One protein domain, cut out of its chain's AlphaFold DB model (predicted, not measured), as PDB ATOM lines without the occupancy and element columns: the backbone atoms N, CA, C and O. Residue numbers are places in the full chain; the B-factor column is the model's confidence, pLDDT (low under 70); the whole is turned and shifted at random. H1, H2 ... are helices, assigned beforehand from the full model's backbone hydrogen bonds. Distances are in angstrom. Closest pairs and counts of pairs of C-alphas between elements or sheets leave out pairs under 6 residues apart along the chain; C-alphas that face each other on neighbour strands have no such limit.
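Overview. This is residues 172 to 275 of the 314 residues of a protein of Anaerolineaceae bacterium (UniProt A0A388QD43). What shape would one see first? A small body of helices is built round H1, with H2 side by side with it as a hairpin, H5 packed on its other side and H3 across it, while a long loop runs out past the short H4 and folds back to H5. Residues 242 to 249 of that loop stick out from the body. What is it made of? The printed part has 104 residues with five named helices, H1 to H5 in chain order, and no named strand; the class is all helix. How compact is it? It is only just loose, close to compact, with a radius of gyration of the C-alphas of 15.8 A and spans of 52 by 35 by 23 A.

Arrangement. Which helix is the hub? H1, residues 174 to 184, touches H2, residues 188 to 202, at a shallow tilt of 12 degrees, opposite ways, a helical hairpin; the closest C-alphas are those of Phe 179 and Leu 191, 5.9 A apart. H1 only just touches H3, residues 211 to 221, with 3 pairs of C-alphas within 8 A; they are about perpendicular at 86 degrees, and the closest C-alphas, of Leu 176 and Leu 214, are 6.7 A apart. H1 touches H5, residues 265 to 275, at a steep tilt of 39 degrees, opposite ways; the closest C-alphas, of Tyr 177 and Leu 266, are 4.6 A apart. Which parts stay apart? H4, residues 234 to 238, touches no helix. H2 and H5 are apart, and H2 and H3 are only just apart, their closest C-alphas being 8.3 A from each other. How do the helix backbones look? In H1, H3, H4 and H5 every O i to N i+4 pair is within hydrogen-bond range; in H2 it is 9 of 11.

Along the chain. Where does the first helix begin? H1 starts at C-alpha 174 at (-33.035, 0.845, -16.350) and is 15.5 A long from first to last C-alpha. How long are the others? H2 measures 20.2 A, H3 15.1 A, H4 6.1 A and H5 15.3 A. Where does the last one end? H5 ends at C-alpha 275 at (-38.223, 15.898, -15.040).

Size, cuts and confidence. How large is it? The two C-alphas farthest apart, of Asp 189 and Asn 247, are 52.1 A apart. Which links are long? H3 to H4, with 12 residues, and H4 to H5, with 26, are long links. Is it cut or uncertain? The printed part has no cut, its mean pLDDT is 92.8, and no printed residue is under 70.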
ATOM      1  N   ILE A 172     -35.279  -1.678 -11.896       90.25
ATOM      2  CA  ILE A 172     -35.081  -2.907 -12.689       90.25
ATOM      3  C   ILE A 172     -35.173  -2.683 -14.208       90.25
ATOM      4  O   ILE A 172     -34.619  -3.450 -15.002       90.25
ATOM      5  N   GLU A 173     -35.914  -1.665 -14.628       89.56
ATOM      6  CA  GLU A 173     -36.160  -1.358 -16.035       89.56
ATOM      7  C   GLU A 173     -34.987  -0.629 -16.685       89.56
ATOM      8  O   GLU A 173     -34.791  -0.726 -17.897       89.56
ATOM      9  N   GLU A 174     -34.165   0.047 -15.885       93.38
ATOM     10  CA  GLU A 174     -33.035   0.845 -16.350       93.38
ATOM     11  C   GLU A 174     -31.938  -0.029 -16.979       93.38
ATOM     12  O   GLU A 174     -31.259   0.406 -17.911       93.38
ATOM     13  N   TYR A 175     -31.863  -1.313 -16.599       94.88
ATOM     14  CA  TYR A 175     -31.031  -2.319 -17.274       94.88
ATOM     15  C   TYR A 175     -31.255  -2.362 -18.790       94.88
ATOM     16  O   TYR A 175     -30.305  -2.546 -19.549       94.88
ATOM     17  N   LEU A 176     -32.495  -2.187 -19.255       96.56
ATOM     18  CA  LEU A 176     -32.809  -2.221 -20.684       96.56
ATOM     19  C   LEU A 176     -32.150  -1.055 -21.432       96.56
ATOM     20  O   LEU A 176     -31.631  -1.230 -22.535       96.56
ATOM     21  N   TYR A 177     -32.111   0.120 -20.808       96.75
ATOM     22  CA  TYR A 177     -31.478   1.316 -21.358       96.75
ATOM     23  C   TYR A 177     -29.951   1.238 -21.264       96.75
ATOM     24  O   TYR A 177     -29.260   1.613 -22.210       96.75
ATOM     25  N   TYR A 178     -29.420   0.647 -20.189       96.19
ATOM     26  CA  TYR A 178     -28.002   0.293 -20.090       96.19
ATOM     27  C   TYR A 178     -27.567  -0.655 -21.220       96.19
ATOM     28  O   TYR A 178     -26.541  -0.447 -21.869       96.19
ATOM     29  N   PHE A 179     -28.372  -1.675 -21.528       97.75
ATOM     30  CA  PHE A 179     -28.088  -2.567 -22.652       97.75
ATOM     31  C   PHE A 179     -28.170  -1.848 -24.005       97.75
ATOM     32  O   PHE A 179     -27.393  -2.177 -24.904       97.75
ATOM     33  N   ALA A 180     -29.051  -0.852 -24.162       98.12
ATOM     34  CA  ALA A 180     -29.074  -0.011 -25.362       98.12
ATOM     35  C   ALA A 180     -27.754   0.759 -25.529       98.12
ATOM     36  O   ALA A 180     -27.210   0.815 -26.636       98.12
ATOM     37  N   ASP A 181     -27.203   1.291 -24.434       97.19
ATOM     38  CA  ASP A 181     -25.902   1.962 -24.435       97.19
ATOM     39  C   ASP A 181     -24.770   1.013 -24.834       97.19
ATOM     40  O   ASP A 181     -24.022   1.320 -25.768       97.19
ATOM     41  N   LEU A 182     -24.683  -0.170 -24.215       97.31
ATOM     42  CA  LEU A 182     -23.673  -1.172 -24.571       97.31
ATOM     43  C   LEU A 182     -23.745  -1.553 -26.052       97.31
ATOM     44  O   LEU A 182     -22.715  -1.630 -26.727       97.31
ATOM     45  N   ARG A 183     -24.957  -1.745 -26.584       97.50
ATOM     46  CA  ARG A 183     -25.152  -2.067 -27.999       97.50
ATOM     47  C   ARG A 183     -24.721  -0.930 -28.914       97.50
ATOM     48  O   ARG A 183     -24.003  -1.165 -29.883       97.50
ATOM     49  N   SER A 184     -25.114   0.301 -28.597       96.81
ATOM     50  CA  SER A 184     -24.736   1.482 -29.377       96.81
ATOM     51  C   SER A 184     -23.227   1.741 -29.370       96.81
ATOM     52  O   SER A 184     -22.708   2.345 -30.306       96.81
ATOM     53  N   GLN A 185     -22.521   1.275 -28.337       95.88
ATOM     54  CA  GLN A 185     -21.063   1.348 -28.215       95.88
ATOM     55  C   GLN A 185     -20.342   0.136 -28.833       95.88
ATOM     56  O   GLN A 185     -19.112   0.085 -28.839       95.88
ATOM     57  N   GLY A 186     -21.076  -0.849 -29.365       96.94
ATOM     58  CA  GLY A 186     -20.509  -2.074 -29.936       96.94
ATOM     59  C   GLY A 186     -19.950  -3.054 -28.896       96.94
ATOM     60  O   GLY A 186     -19.170  -3.939 -29.245       96.94
ATOM     61  N   MET A 187     -20.337  -2.922 -27.625       97.50
ATOM     62  CA  MET A 187     -19.871  -3.745 -26.503       97.50
ATOM     63  C   MET A 187     -20.723  -5.011 -26.315       97.50
ATOM     64  O   MET A 187     -21.162  -5.327 -25.207       97.50
ATOM     65  N   GLU A 188     -20.957  -5.760 -27.393       96.88
ATOM     66  CA  GLU A 188     -21.893  -6.896 -27.389       96.88
ATOM     67  C   GLU A 188     -21.463  -8.019 -26.424       96.88
ATOM     68  O   GLU A 188     -22.298  -8.590 -25.727       96.88
ATOM     69  N   ASP A 189     -20.157  -8.280 -26.288       97.56
ATOM     70  CA  ASP A 189     -19.640  -9.269 -25.329       97.56
ATOM     71  C   ASP A 189     -19.998  -8.909 -23.878       97.56
ATOM     72  O   ASP A 189     -20.309  -9.784 -23.062       97.56
ATOM     73  N   ARG A 190     -19.968  -7.610 -23.544       97.25
ATOM     74  CA  ARG A 190     -20.353  -7.118 -22.218       97.25
ATOM     75  C   ARG A 190     -21.861  -7.218 -22.023       97.25
ATOM     76  O   ARG A 190     -22.287  -7.685 -20.973       97.25
ATOM     77  N   LEU A 191     -22.637  -6.849 -23.041       97.50
ATOM     78  CA  LEU A 191     -24.095  -6.955 -23.031       97.50
ATOM     79  C   LEU A 191     -24.520  -8.399 -22.745       97.50
ATOM     80  O   LEU A 191     -25.253  -8.646 -21.791       97.50
ATOM     81  N   VAL A 192     -23.996  -9.368 -23.500       96.56
ATOM     82  CA  VAL A 192     -24.315 -10.793 -23.316       96.56
ATOM     83  C   VAL A 192     -23.927 -11.280 -21.921       96.56
ATOM     84  O   VAL A 192     -24.676 -12.035 -21.298       96.56
ATOM     85  N   LYS A 193     -22.771 -10.849 -21.404       96.88
ATOM     86  CA  LYS A 193     -22.329 -11.208 -20.053       96.88
ATOM     87  C   LYS A 193     -23.270 -10.654 -18.982       96.88
ATOM     88  O   LYS A 193     -23.644 -11.392 -18.072       96.88
ATOM     89  N   ASP A 194     -23.652  -9.389 -19.082       96.12
ATOM     90  CA  ASP A 194     -24.463  -8.724 -18.061       96.12
ATOM     91  C   ASP A 194     -25.926  -9.185 -18.121       96.12
ATOM     92  O   ASP A 194     -26.570  -9.328 -17.078       96.12
ATOM     93  N   MET A 195     -26.413  -9.583 -19.302       96.12
ATOM     94  CA  MET A 195     -27.695 -10.278 -19.446       96.12
ATOM     95  C   MET A 195     -27.774 -11.566 -18.614       96.12
ATOM     96  O   MET A 195     -28.839 -11.869 -18.084       96.12
ATOM     97  N   VAL A 196     -26.671 -12.307 -18.428       96.50
ATOM     98  CA  VAL A 196     -26.668 -13.494 -17.547       96.50
ATOM     99  C   VAL A 196     -27.007 -13.108 -16.106       96.50
ATOM    100  O   VAL A 196     -27.742 -13.828 -15.431       96.50
ATOM    101  N   GLY A 197     -26.482 -11.976 -15.628       94.44
ATOM    102  CA  GLY A 197     -26.813 -11.432 -14.311       94.44
ATOM    103  C   GLY A 197     -28.268 -10.977 -14.244       94.44
ATOM    104  O   GLY A 197     -28.986 -11.365 -13.324       94.44
ATOM    105  N   TRP A 198     -28.714 -10.235 -15.258       94.94
ATOM    106  CA  TRP A 198     -30.090  -9.754 -15.365       94.94
ATOM    107  C   TRP A 198     -31.109 -10.895 -15.291       94.94
ATOM    108  O   TRP A 198     -32.023 -10.854 -14.471       94.94
ATOM    109  N   THR A 199     -30.898 -11.978 -16.043       95.50
ATOM    110  CA  THR A 199     -31.737 -13.178 -15.952       95.50
ATOM    111  C   THR A 199     -31.634 -13.836 -14.577       95.50
ATOM    112  O   THR A 199     -32.646 -14.107 -13.941       95.50
ATOM    113  N   LYS A 200     -30.420 -14.064 -14.068       95.75
ATOM    114  CA  LYS A 200     -30.213 -14.794 -12.809       95.75
ATOM    115  C   LYS A 200     -30.873 -14.129 -11.598       95.75
ATOM    116  O   LYS A 200     -31.342 -14.842 -10.714       95.75
ATOM    117  N   TYR A 201     -30.822 -12.802 -11.518       93.75
ATOM    118  CA  TYR A 201     -31.214 -12.064 -10.316       93.75
ATOM    119  C   TYR A 201     -32.586 -11.393 -10.420       93.75
ATOM    120  O   TYR A 201     -33.172 -11.094  -9.384       93.75
ATOM    121  N   HIS A 202     -33.113 -11.187 -11.633       92.62
ATOM    122  CA  HIS A 202     -34.314 -10.372 -11.847       92.62
ATOM    123  C   HIS A 202     -35.406 -11.058 -12.684       92.62
ATOM    124  O   HIS A 202     -36.420 -10.432 -13.009       92.62
ATOM    125  N   GLU A 203     -35.218 -12.322 -13.068       93.19
ATOM    126  CA  GLU A 203     -36.251 -13.081 -13.769       93.19
ATOM    127  C   GLU A 203     -37.358 -13.549 -12.826       93.19
ATOM    128  O   GLU A 203     -37.108 -14.151 -11.781       93.19
ATOM    129  N   THR A 204     -38.602 -13.320 -13.250       91.81
ATOM    130  CA  THR A 204     -39.790 -13.942 -12.661       91.81
ATOM    131  C   THR A 204     -40.634 -14.573 -13.772       91.81
ATOM    132  O   THR A 204     -40.493 -14.188 -14.937       91.81
ATOM    133  N   PRO A 205     -41.531 -15.525 -13.451       91.25
ATOM    134  CA  PRO A 205     -42.447 -16.101 -14.435       91.25
ATOM    135  C   PRO A 205     -43.298 -15.057 -15.176       91.25
ATOM    136  O   PRO A 205     -43.612 -15.238 -16.350       91.25
ATOM    137  N   GLU A 206     -43.665 -13.970 -14.498       90.94
ATOM    138  CA  GLU A 206     -44.469 -12.870 -15.036       90.94
ATOM    139  C   GLU A 206     -43.642 -11.924 -15.914       90.94
ATOM    140  O   GLU A 206     -44.165 -11.360 -16.875       90.94
ATOM    141  N   TYR A 207     -42.351 -11.769 -15.607       90.19
ATOM    142  CA  TYR A 207     -41.451 -10.832 -16.275       90.19
ATOM    143  C   TYR A 207     -40.171 -11.536 -16.748       90.19
ATOM    144  O   TYR A 207     -39.104 -11.340 -16.144       90.19
ATOM    145  N   PRO A 208     -40.253 -12.329 -17.834       93.88
ATOM    146  CA  PRO A 208     -39.114 -13.070 -18.361       93.88
ATOM    147  C   PRO A 208     -37.991 -12.132 -18.816       93.88
ATOM    148  O   PRO A 208     -38.236 -11.037 -19.328       93.88
ATOM    149  N   LYS A 209     -36.744 -12.572 -18.642       95.62
ATOM    150  CA  LYS A 209     -35.539 -11.764 -18.889       95.62
ATOM    151  C   LYS A 209     -34.717 -12.388 -20.008       95.62
ATOM    152  O   LYS A 209     -33.624 -12.908 -19.794       95.62
ATOM    153  N   THR A 210     -35.299 -12.399 -21.206       95.06
ATOM    154  CA  THR A 210     -34.760 -13.096 -22.383       95.06
ATOM    155  C   THR A 210     -34.236 -12.120 -23.440       95.06
ATOM    156  O   THR A 210     -34.659 -10.962 -23.480       95.06
ATOM    157  N   PRO A 211     -33.397 -12.593 -24.383       95.81
ATOM    158  CA  PRO A 211     -33.031 -11.806 -25.560       95.81
ATOM    159  C   PRO A 211     -34.242 -11.297 -26.344       95.81
ATOM    160  O   PRO A 211     -34.241 -10.158 -26.781       95.81
ATOM    161  N   SER A 212     -35.315 -12.085 -26.470       96.75
ATOM    162  CA  SER A 212     -36.514 -11.636 -27.186       96.75
ATOM    163  C   SER A 212     -37.233 -10.478 -26.490       96.75
ATOM    164  O   SER A 212     -37.764  -9.614 -27.182       96.75
ATOM    165  N   VAL A 213     -37.246 -10.437 -25.151       95.62
ATOM    166  CA  VAL A 213     -37.775  -9.282 -24.404       95.62
ATOM    167  C   VAL A 213     -36.930  -8.041 -24.680       95.62
ATOM    168  O   VAL A 213     -37.487  -6.990 -24.984       95.62
ATOM    169  N   LEU A 214     -35.602  -8.180 -24.642       97.19
ATOM    170  CA  LEU A 214     -34.682  -7.075 -24.907       97.19
ATOM    171  C   LEU A 214     -34.805  -6.542 -26.344       97.19
ATOM    172  O   LEU A 214     -34.954  -5.340 -26.537       97.19
ATOM    173  N   GLU A 215     -34.811  -7.420 -27.351       97.69
ATOM    174  CA  GLU A 215     -34.979  -7.007 -28.752       97.69
ATOM    175  C   GLU A 215     -36.345  -6.354 -28.997       97.69
ATOM    176  O   GLU A 215     -36.448  -5.399 -29.767       97.69
ATOM    177  N   ASN A 216     -37.404  -6.829 -28.331       96.88
ATOM    178  CA  ASN A 216     -38.713  -6.190 -28.418       96.88
ATOM    179  C   ASN A 216     -38.701  -4.794 -27.784       96.88
ATOM    180  O   ASN A 216     -39.270  -3.870 -28.360       96.88
ATOM    181  N   PHE A 217     -38.057  -4.624 -26.629       97.12
ATOM    182  CA  PHE A 217     -37.865  -3.304 -26.030       97.12
ATOM    183  C   PHE A 217     -37.111  -2.377 -26.994       97.12
ATOM    184  O   PHE A 217     -37.609  -1.307 -27.337       97.12
ATOM    185  N   PHE A 218     -35.977  -2.825 -27.535       97.94
ATOM    186  CA  PHE A 218     -35.196  -2.058 -28.502       97.94
ATOM    187  C   PHE A 218     -35.988  -1.645 -29.739       97.94
ATOM    188  O   PHE A 218     -35.890  -0.502 -30.167       97.94
ATOM    189  N   ALA A 219     -36.805  -2.540 -30.292       97.50
ATOM    190  CA  ALA A 219     -37.595  -2.238 -31.480       97.50
ATOM    191  C   ALA A 219     -38.693  -1.182 -31.244       97.50
ATOM    192  O   ALA A 219     -39.112  -0.526 -32.198       97.50
ATOM    193  N   ASN A 220     -39.182  -1.040 -30.008       96.19
ATOM    194  CA  ASN A 220     -40.325  -0.181 -29.686       96.19
ATOM    195  C   ASN A 220     -39.934   1.121 -28.973       96.19
ATOM    196  O   ASN A 220     -40.614   2.131 -29.151       96.19
ATOM    197  N   GLU A 221     -38.875   1.101 -28.164       96.44
ATOM    198  CA  GLU A 221     -38.563   2.171 -27.209       96.44
ATOM    199  C   GLU A 221     -37.209   2.849 -27.473       96.44
ATOM    200  O   GLU A 221     -36.938   3.900 -26.897       96.44
ATOM    201  N   ILE A 222     -36.381   2.321 -28.385       98.00
ATOM    202  CA  ILE A 222     -35.042   2.852 -28.681       98.00
ATOM    203  C   ILE A 222     -34.897   3.198 -30.170       98.00
ATOM    204  O   ILE A 222     -35.169   2.381 -31.046       98.00
ATOM    205  N   ASP A 223     -34.415   4.406 -30.478       97.19
ATOM    206  CA  ASP A 223     -34.084   4.818 -31.850       97.19
ATOM    207  C   ASP A 223     -32.567   4.847 -32.063       97.19
ATOM    208  O   ASP A 223     -31.921   5.884 -31.931       97.19
ATOM    209  N   PHE A 224     -31.995   3.706 -32.458       97.12
ATOM    210  CA  PHE A 224     -30.552   3.576 -32.698       97.12
ATOM    211  C   PHE A 224     -29.997   4.459 -33.831       97.12
ATOM    212  O   PHE A 224     -28.779   4.568 -33.968       97.12
ATOM    213  N   ASN A 225     -30.842   5.110 -34.644       96.56
ATOM    214  CA  ASN A 225     -30.360   6.065 -35.651       96.56
ATOM    215  C   ASN A 225     -29.963   7.415 -35.035       96.56
ATOM    216  O   ASN A 225     -29.254   8.193 -35.673       96.56
ATOM    217  N   PHE A 226     -30.432   7.702 -33.818       95.94
ATOM    218  CA  PHE A 226     -30.169   8.942 -33.098       95.94
ATOM    219  C   PHE A 226     -29.652   8.602 -31.694       95.94
ATOM    220  O   PHE A 226     -30.449   8.214 -30.840       95.94
ATOM    221  N   PRO A 227     -28.340   8.751 -31.428       94.38
ATOM    222  CA  PRO A 227     -27.744   8.376 -30.148       94.38
ATOM    223  C   PRO A 227     -28.504   8.933 -28.942       94.38
ATOM    224  O   PRO A 227     -28.819  10.122 -28.900       94.38
ATOM    225  N   GLY A 228     -28.798   8.061 -27.979       95.75
ATOM    226  CA  GLY A 228     -29.500   8.385 -26.740       95.75
ATOM    227  C   GLY A 228     -31.012   8.551 -26.875       95.75
ATOM    228  O   GLY A 228     -31.687   8.713 -25.864       95.75
ATOM    229  N   ARG A 229     -31.587   8.515 -28.081       96.44
ATOM    230  CA  ARG A 229     -33.011   8.800 -28.269       96.44
ATOM    231  C   ARG A 229     -33.906   7.672 -27.746       96.44
ATOM    232  O   ARG A 229     -34.046   6.628 -28.382       96.44
ATOM    233  N   VAL A 230     -34.575   7.954 -26.631       95.88
ATOM    234  CA  VAL A 230     -35.639   7.134 -26.041       95.88
ATOM    235  C   VAL A 230     -36.997   7.556 -26.607       95.88
ATOM    236  O   VAL A 230     -37.311   8.748 -26.713       95.88
ATOM    237  N   LEU A 231     -37.794   6.569 -27.011       94.31
ATOM    238  CA  LEU A 231     -39.140   6.738 -27.546       94.31
ATOM    239  C   LEU A 231     -40.187   6.536 -26.448       94.31
ATOM    240  O   LEU A 231     -39.971   5.831 -25.469       94.31
ATOM    241  N   LEU A 232     -41.359   7.142 -26.641       92.06
ATOM    242  CA  LEU A 232     -42.477   7.003 -25.714       92.06
ATOM    243  C   LEU A 232     -42.956   5.550 -25.651       92.06
ATOM    244  O   LEU A 232     -43.377   4.992 -26.667       92.06
ATOM    245  N   ASN A 233     -43.013   4.993 -24.442       91.06
ATOM    246  CA  ASN A 233     -43.668   3.717 -24.200       91.06
ATOM    247  C   ASN A 233     -45.186   3.842 -24.433       91.06
ATOM    248  O   ASN A 233     -45.947   4.298 -23.574       91.06
ATOM    249  N   GLN A 234     -45.635   3.434 -25.622       89.75
ATOM    250  CA  GLN A 234     -47.030   3.583 -26.046       89.75
ATOM    251  C   GLN A 234     -47.995   2.782 -25.159       89.75
ATOM    252  O   GLN A 234     -49.081   3.263 -24.849       89.75
ATOM    253  N   HIS A 235     -47.588   1.594 -24.703       89.19
ATOM    254  CA  HIS A 235     -48.419   0.756 -23.838       89.19
ATOM    255  C   HIS A 235     -48.682   1.433 -22.486       89.19
ATOM    256  O   HIS A 235     -49.825   1.493 -22.036       89.19
ATOM    257  N   ARG A 236     -47.645   1.996 -21.854       87.75
ATOM    258  CA  ARG A 236     -47.799   2.761 -20.608       87.75
ATOM    259  C   ARG A 236     -48.630   4.012 -20.803       87.75
ATOM    260  O   ARG A 236     -49.522   4.264 -19.997       87.75
ATOM    261  N   TYR A 237     -48.372   4.756 -21.875       88.06
ATOM    262  CA  TYR A 237     -49.114   5.973 -22.180       88.06
ATOM    263  C   TYR A 237     -50.619   5.711 -22.344       88.06
ATOM    264  O   TYR A 237     -51.435   6.482 -21.846       88.06
ATOM    265  N   ASP A 238     -50.991   4.592 -22.972       88.06
ATOM    266  CA  ASP A 238     -52.394   4.248 -23.217       88.06
ATOM    267  C   ASP A 238     -53.081   3.528 -22.038       88.06
ATOM    268  O   ASP A 238     -54.313   3.443 -22.014       88.06
ATOM    269  N   SER A 239     -52.310   3.020 -21.067       87.56
ATOM    270  CA  SER A 239     -52.760   2.057 -20.043       87.56
ATOM    271  C   SER A 239     -53.994   2.467 -19.233       87.56
ATOM    272  O   SER A 239     -54.788   1.604 -18.883       87.56
ATOM    273  N   ASN A 240     -54.174   3.765 -18.965       85.25
ATOM    274  CA  ASN A 240     -55.240   4.289 -18.101       85.25
ATOM    275  C   ASN A 240     -56.284   5.117 -18.870       85.25
ATOM    276  O   ASN A 240     -57.045   5.894 -18.291       85.25
ATOM    277  N   PHE A 241     -56.324   5.016 -20.199       86.81
ATOM    278  CA  PHE A 241     -57.287   5.779 -20.995       86.81
ATOM    279  C   PHE A 241     -58.726   5.277 -20.884       86.81
ATOM    280  O   PHE A 241     -59.656   6.010 -21.236       86.81
ATOM    281  N   ASP A 242     -58.935   4.043 -20.447       87.38
ATOM    282  CA  ASP A 242     -60.246   3.439 -20.204       87.38
ATOM    283  C   ASP A 242     -60.944   3.996 -18.954       87.38
ATOM    284  O   ASP A 242     -62.173   4.064 -18.940       87.38
ATOM    285  N   VAL A 243     -60.185   4.473 -17.962       85.81
ATOM    286  CA  VAL A 243     -60.728   5.081 -16.733       85.81
ATOM    287  C   VAL A 243     -60.992   6.589 -16.844       85.81
ATOM    288  O   VAL A 243     -61.542   7.194 -15.923       85.81
ATOM    289  N   LEU A 244     -60.633   7.221 -17.966       85.25
ATOM    290  CA  LEU A 244     -60.925   8.636 -18.200       85.25
ATOM    291  C   LEU A 244     -62.427   8.879 -18.411       85.25
ATOM    292  O   LEU A 244     -63.125   8.111 -19.074       85.25
ATOM    293  N   SER A 245     -62.916  10.011 -17.898       84.69
ATOM    294  CA  SER A 245     -64.287  10.466 -18.156       84.69
ATOM    295  C   SER A 245     -64.551  10.592 -19.658       84.69
ATOM    296  O   SER A 245     -63.712  11.110 -20.394       84.69
ATOM    297  N   GLN A 246     -65.753  10.215 -20.107       85.75
ATOM    298  CA  GLN A 246     -66.178  10.341 -21.512       85.75
ATOM    299  C   GLN A 246     -66.125  11.787 -22.037       85.75
ATOM    300  O   GLN A 246     -66.081  12.001 -23.247       85.75
ATOM    301  N   ASN A 247     -66.102  12.775 -21.138       88.31
ATOM    302  CA  ASN A 247     -65.951  14.186 -21.490       88.31
ATOM    303  C   ASN A 247     -64.514  14.557 -21.901       88.31
ATOM    304  O   ASN A 247     -64.303  15.635 -22.454       88.31
ATOM    305  N   ILE A 248     -63.525  13.698 -21.634       86.00
ATOM    306  CA  ILE A 248     -62.132  13.899 -22.037       86.00
ATOM    307  C   ILE A 248     -61.936  13.288 -23.424       86.00
ATOM    308  O   ILE A 248     -61.973  12.072 -23.617       86.00
ATOM    309  N   ILE A 249     -61.701  14.145 -24.415       87.06
ATOM    310  CA  ILE A 249     -61.461  13.715 -25.792       87.06
ATOM    311  C   ILE A 249     -60.002  13.263 -25.909       87.06
ATOM    312  O   ILE A 249     -59.094  14.089 -25.934       87.06
ATOM    313  N   ARG A 250     -59.769  11.949 -26.027       83.75
ATOM    314  CA  ARG A 250     -58.414  11.357 -26.077       83.75
ATOM    315  C   ARG A 250     -57.494  11.996 -27.119       83.75
ATOM    316  O   ARG A 250     -56.323  12.221 -26.845       83.75
ATOM    317  N   SER A 251     -58.018  12.334 -28.299       85.00
ATOM    318  CA  SER A 251     -57.235  12.972 -29.368       85.00
ATOM    319  C   SER A 251     -56.789  14.405 -29.054       85.00
ATOM    320  O   SER A 251     -55.962  14.947 -29.779       85.00
ATOM    321  N   GLN A 252     -57.329  15.019 -27.998       87.12
ATOM    322  CA  GLN A 252     -56.928  16.340 -27.513       87.12
ATOM    323  C   GLN A 252     -55.897  16.268 -26.382       87.12
ATOM    324  O   GLN A 252     -55.378  17.308 -25.984       87.12
ATOM    325  N   ILE A 253     -55.585  15.072 -25.868       86.25
ATOM    326  CA  ILE A 253     -54.541  14.905 -24.858       86.25
ATOM    327  C   ILE A 253     -53.187  15.117 -25.550       86.25
ATOM    328  O   ILE A 253     -52.863  14.379 -26.488       86.25
ATOM    329  N   PRO A 254     -52.402  16.131 -25.142       84.81
ATOM    330  CA  PRO A 254     -51.107  16.385 -25.747       84.81
ATOM    331  C   PRO A 254     -50.176  15.208 -25.463       84.81
ATOM    332  O   PRO A 254     -50.061  14.754 -24.325       84.81
ATOM    333  N   ARG A 255     -49.491  14.724 -26.503       85.56
ATOM    334  CA  ARG A 255     -48.448  13.716 -26.315       85.56
ATOM    335  C   ARG A 255     -47.279  14.324 -25.536       85.56
ATOM    336  O   ARG A 255     -46.885  15.451 -25.858       85.56
ATOM    337  N   PRO A 256     -46.711  13.597 -24.561       85.38
ATOM    338  CA  PRO A 256     -45.526  14.056 -23.859       85.38
ATOM    339  C   PRO A 256     -44.381  14.225 -24.858       85.38
ATOM    340  O   PRO A 256     -44.209  13.424 -25.780       85.38
ATOM    341  N   GLN A 257     -43.612  15.295 -24.688       83.75
ATOM    342  CA  GLN A 257     -42.381  15.511 -25.435       83.75
ATOM    343  C   GLN A 257     -41.224  15.047 -24.560       83.75
ATOM    344  O   GLN A 257     -40.872  15.718 -23.594       83.75
ATOM    345  N   LEU A 258     -40.675  13.878 -24.885       85.62
ATOM    346  CA  LEU A 258     -39.526  13.320 -24.183       85.62
ATOM    347  C   LEU A 258     -38.248  13.993 -24.686       85.62
ATOM    348  O   LEU A 258     -37.828  13.805 -25.834       85.62
ATOM    349  N   THR A 259     -37.644  14.809 -23.830       88.75
ATOM    350  CA  THR A 259     -36.358  15.445 -24.118       88.75
ATOM    351  C   THR A 259     -35.235  14.429 -23.908       88.75
ATOM    352  O   THR A 259     -35.260  13.643 -22.963       88.75
ATOM    353  N   ASN A 260     -34.258  14.434 -24.815       92.31
ATOM    354  CA  ASN A 260     -33.121  13.515 -24.825       92.31
ATOM    355  C   ASN A 260     -31.824  14.335 -24.979       92.31
ATOM    356  O   ASN A 260     -31.291  14.414 -26.089       92.31
ATOM    357  N   PRO A 261     -31.378  15.059 -23.936       90.62
ATOM    358  CA  PRO A 261     -30.249  15.984 -24.061       90.62
ATOM    359  C   PRO A 261     -28.880  15.286 -24.134       90.62
ATOM    360  O   PRO A 261     -27.897  15.925 -24.507       90.62
ATOM    361  N   PHE A 262     -28.806  13.990 -23.818       91.88
ATOM    362  CA  PHE A 262     -27.567  13.212 -23.788       91.88
ATOM    363  C   PHE A 262     -27.492  12.185 -24.922       91.88
ATOM    364  O   PHE A 262     -28.479  11.882 -25.587       91.88
ATOM    365  N   THR A 263     -26.309  11.612 -25.138       93.25
ATOM    366  CA  THR A 263     -26.102  10.522 -26.108       93.25
ATOM    367  C   THR A 263     -26.290   9.129 -25.508       93.25
ATOM    368  O   THR A 263     -26.278   8.157 -26.258       93.25
ATOM    369  N   SER A 264     -26.429   9.027 -24.182       93.94
ATOM    370  CA  SER A 264     -26.730   7.774 -23.483       93.94
ATOM    371  C   SER A 264     -28.239   7.594 -23.339       93.94
ATOM    372  O   SER A 264     -28.949   8.526 -22.950       93.94
ATOM    373  N   TYR A 265     -28.725   6.394 -23.646       96.50
ATOM    374  CA  TYR A 265     -30.126   6.020 -23.473       96.50
ATOM    375  C   TYR A 265     -30.486   5.922 -21.992       96.50
ATOM    376  O   TYR A 265     -31.547   6.404 -21.604       96.50
ATOM    377  N   LEU A 266     -29.597   5.358 -21.164       95.06
ATOM    378  CA  LEU A 266     -29.810   5.266 -19.721       95.06
ATOM    379  C   LEU A 266     -29.931   6.651 -19.085       95.06
ATOM    380  O   LEU A 266     -30.911   6.940 -18.406       95.06
ATOM    381  N   VAL A 267     -28.976   7.538 -19.361       92.56
ATOM    382  CA  VAL A 267     -28.985   8.892 -18.793       92.56
ATOM    383  C   VAL A 267     -30.219   9.669 -19.247       92.56
ATOM    384  O   VAL A 267     -30.821  10.385 -18.450       92.56
ATOM    385  N   ASN A 268     -30.638   9.524 -20.508       93.50
ATOM    386  CA  ASN A 268     -31.868  10.161 -20.975       93.50
ATOM    387  C   ASN A 268     -33.123   9.583 -20.314       93.50
ATOM    388  O   ASN A 268     -34.049  10.350 -20.057       93.50
ATOM    389  N   LYS A 269     -33.161   8.280 -20.005       93.88
ATOM    390  CA  LYS A 269     -34.269   7.692 -19.244       93.88
ATOM    391  C   LYS A 269     -34.335   8.267 -17.832       93.88
ATOM    392  O   LYS A 269     -35.376   8.798 -17.458       93.88
ATOM    393  N   LEU A 270     -33.216   8.279 -17.109       92.44
ATOM    394  CA  LEU A 270     -33.150   8.878 -15.775       92.44
ATOM    395  C   LEU A 270     -33.552  10.366 -15.820       92.44
ATOM    396  O   LEU A 270     -34.308  10.853 -14.980       92.44
ATOM    397  N   TYR A 271     -33.091  11.113 -16.833       91.19
ATOM    398  CA  TYR A 271     -33.483  12.512 -17.042       91.19
ATOM    399  C   TYR A 271     -35.001  12.648 -17.237       91.19
ATOM    400  O   TYR A 271     -35.631  13.558 -16.691       91.19
ATOM    401  N   GLN A 272     -35.611  11.734 -17.993       91.38
ATOM    402  CA  GLN A 272     -37.060  11.689 -18.168       91.38
ATOM    403  C   GLN A 272     -37.778  11.372 -16.854       91.38
ATOM    404  O   GLN A 272     -38.765  12.043 -16.552       91.38
ATOM    405  N   ASP A 273     -37.265  10.460 -16.030       91.56
ATOM    406  CA  ASP A 273     -37.827  10.164 -14.707       91.56
ATOM    407  C   ASP A 273     -37.781  11.359 -13.759       91.56
ATOM    408  O   ASP A 273     -38.794  11.681 -13.130       91.56
ATOM    409  N   LEU A 274     -36.657  12.078 -13.717       90.38
ATOM    410  CA  LEU A 274     -36.492  13.260 -12.872       90.38
ATOM    411  C   LEU A 274     -37.417  14.417 -13.264       90.38
ATOM    412  O   LEU A 274     -37.944  15.113 -12.392       90.38
ATOM    413  N   PHE A 275     -37.591  14.664 -14.565       87.75
ATOM    414  CA  PHE A 275     -38.223  15.898 -15.040       87.75
ATOM    415  C   PHE A 275     -39.609  15.718 -15.656       87.75
ATOM    416  O   PHE A 275     -40.358  16.695 -15.706       87.75
TER     417      PHE A 275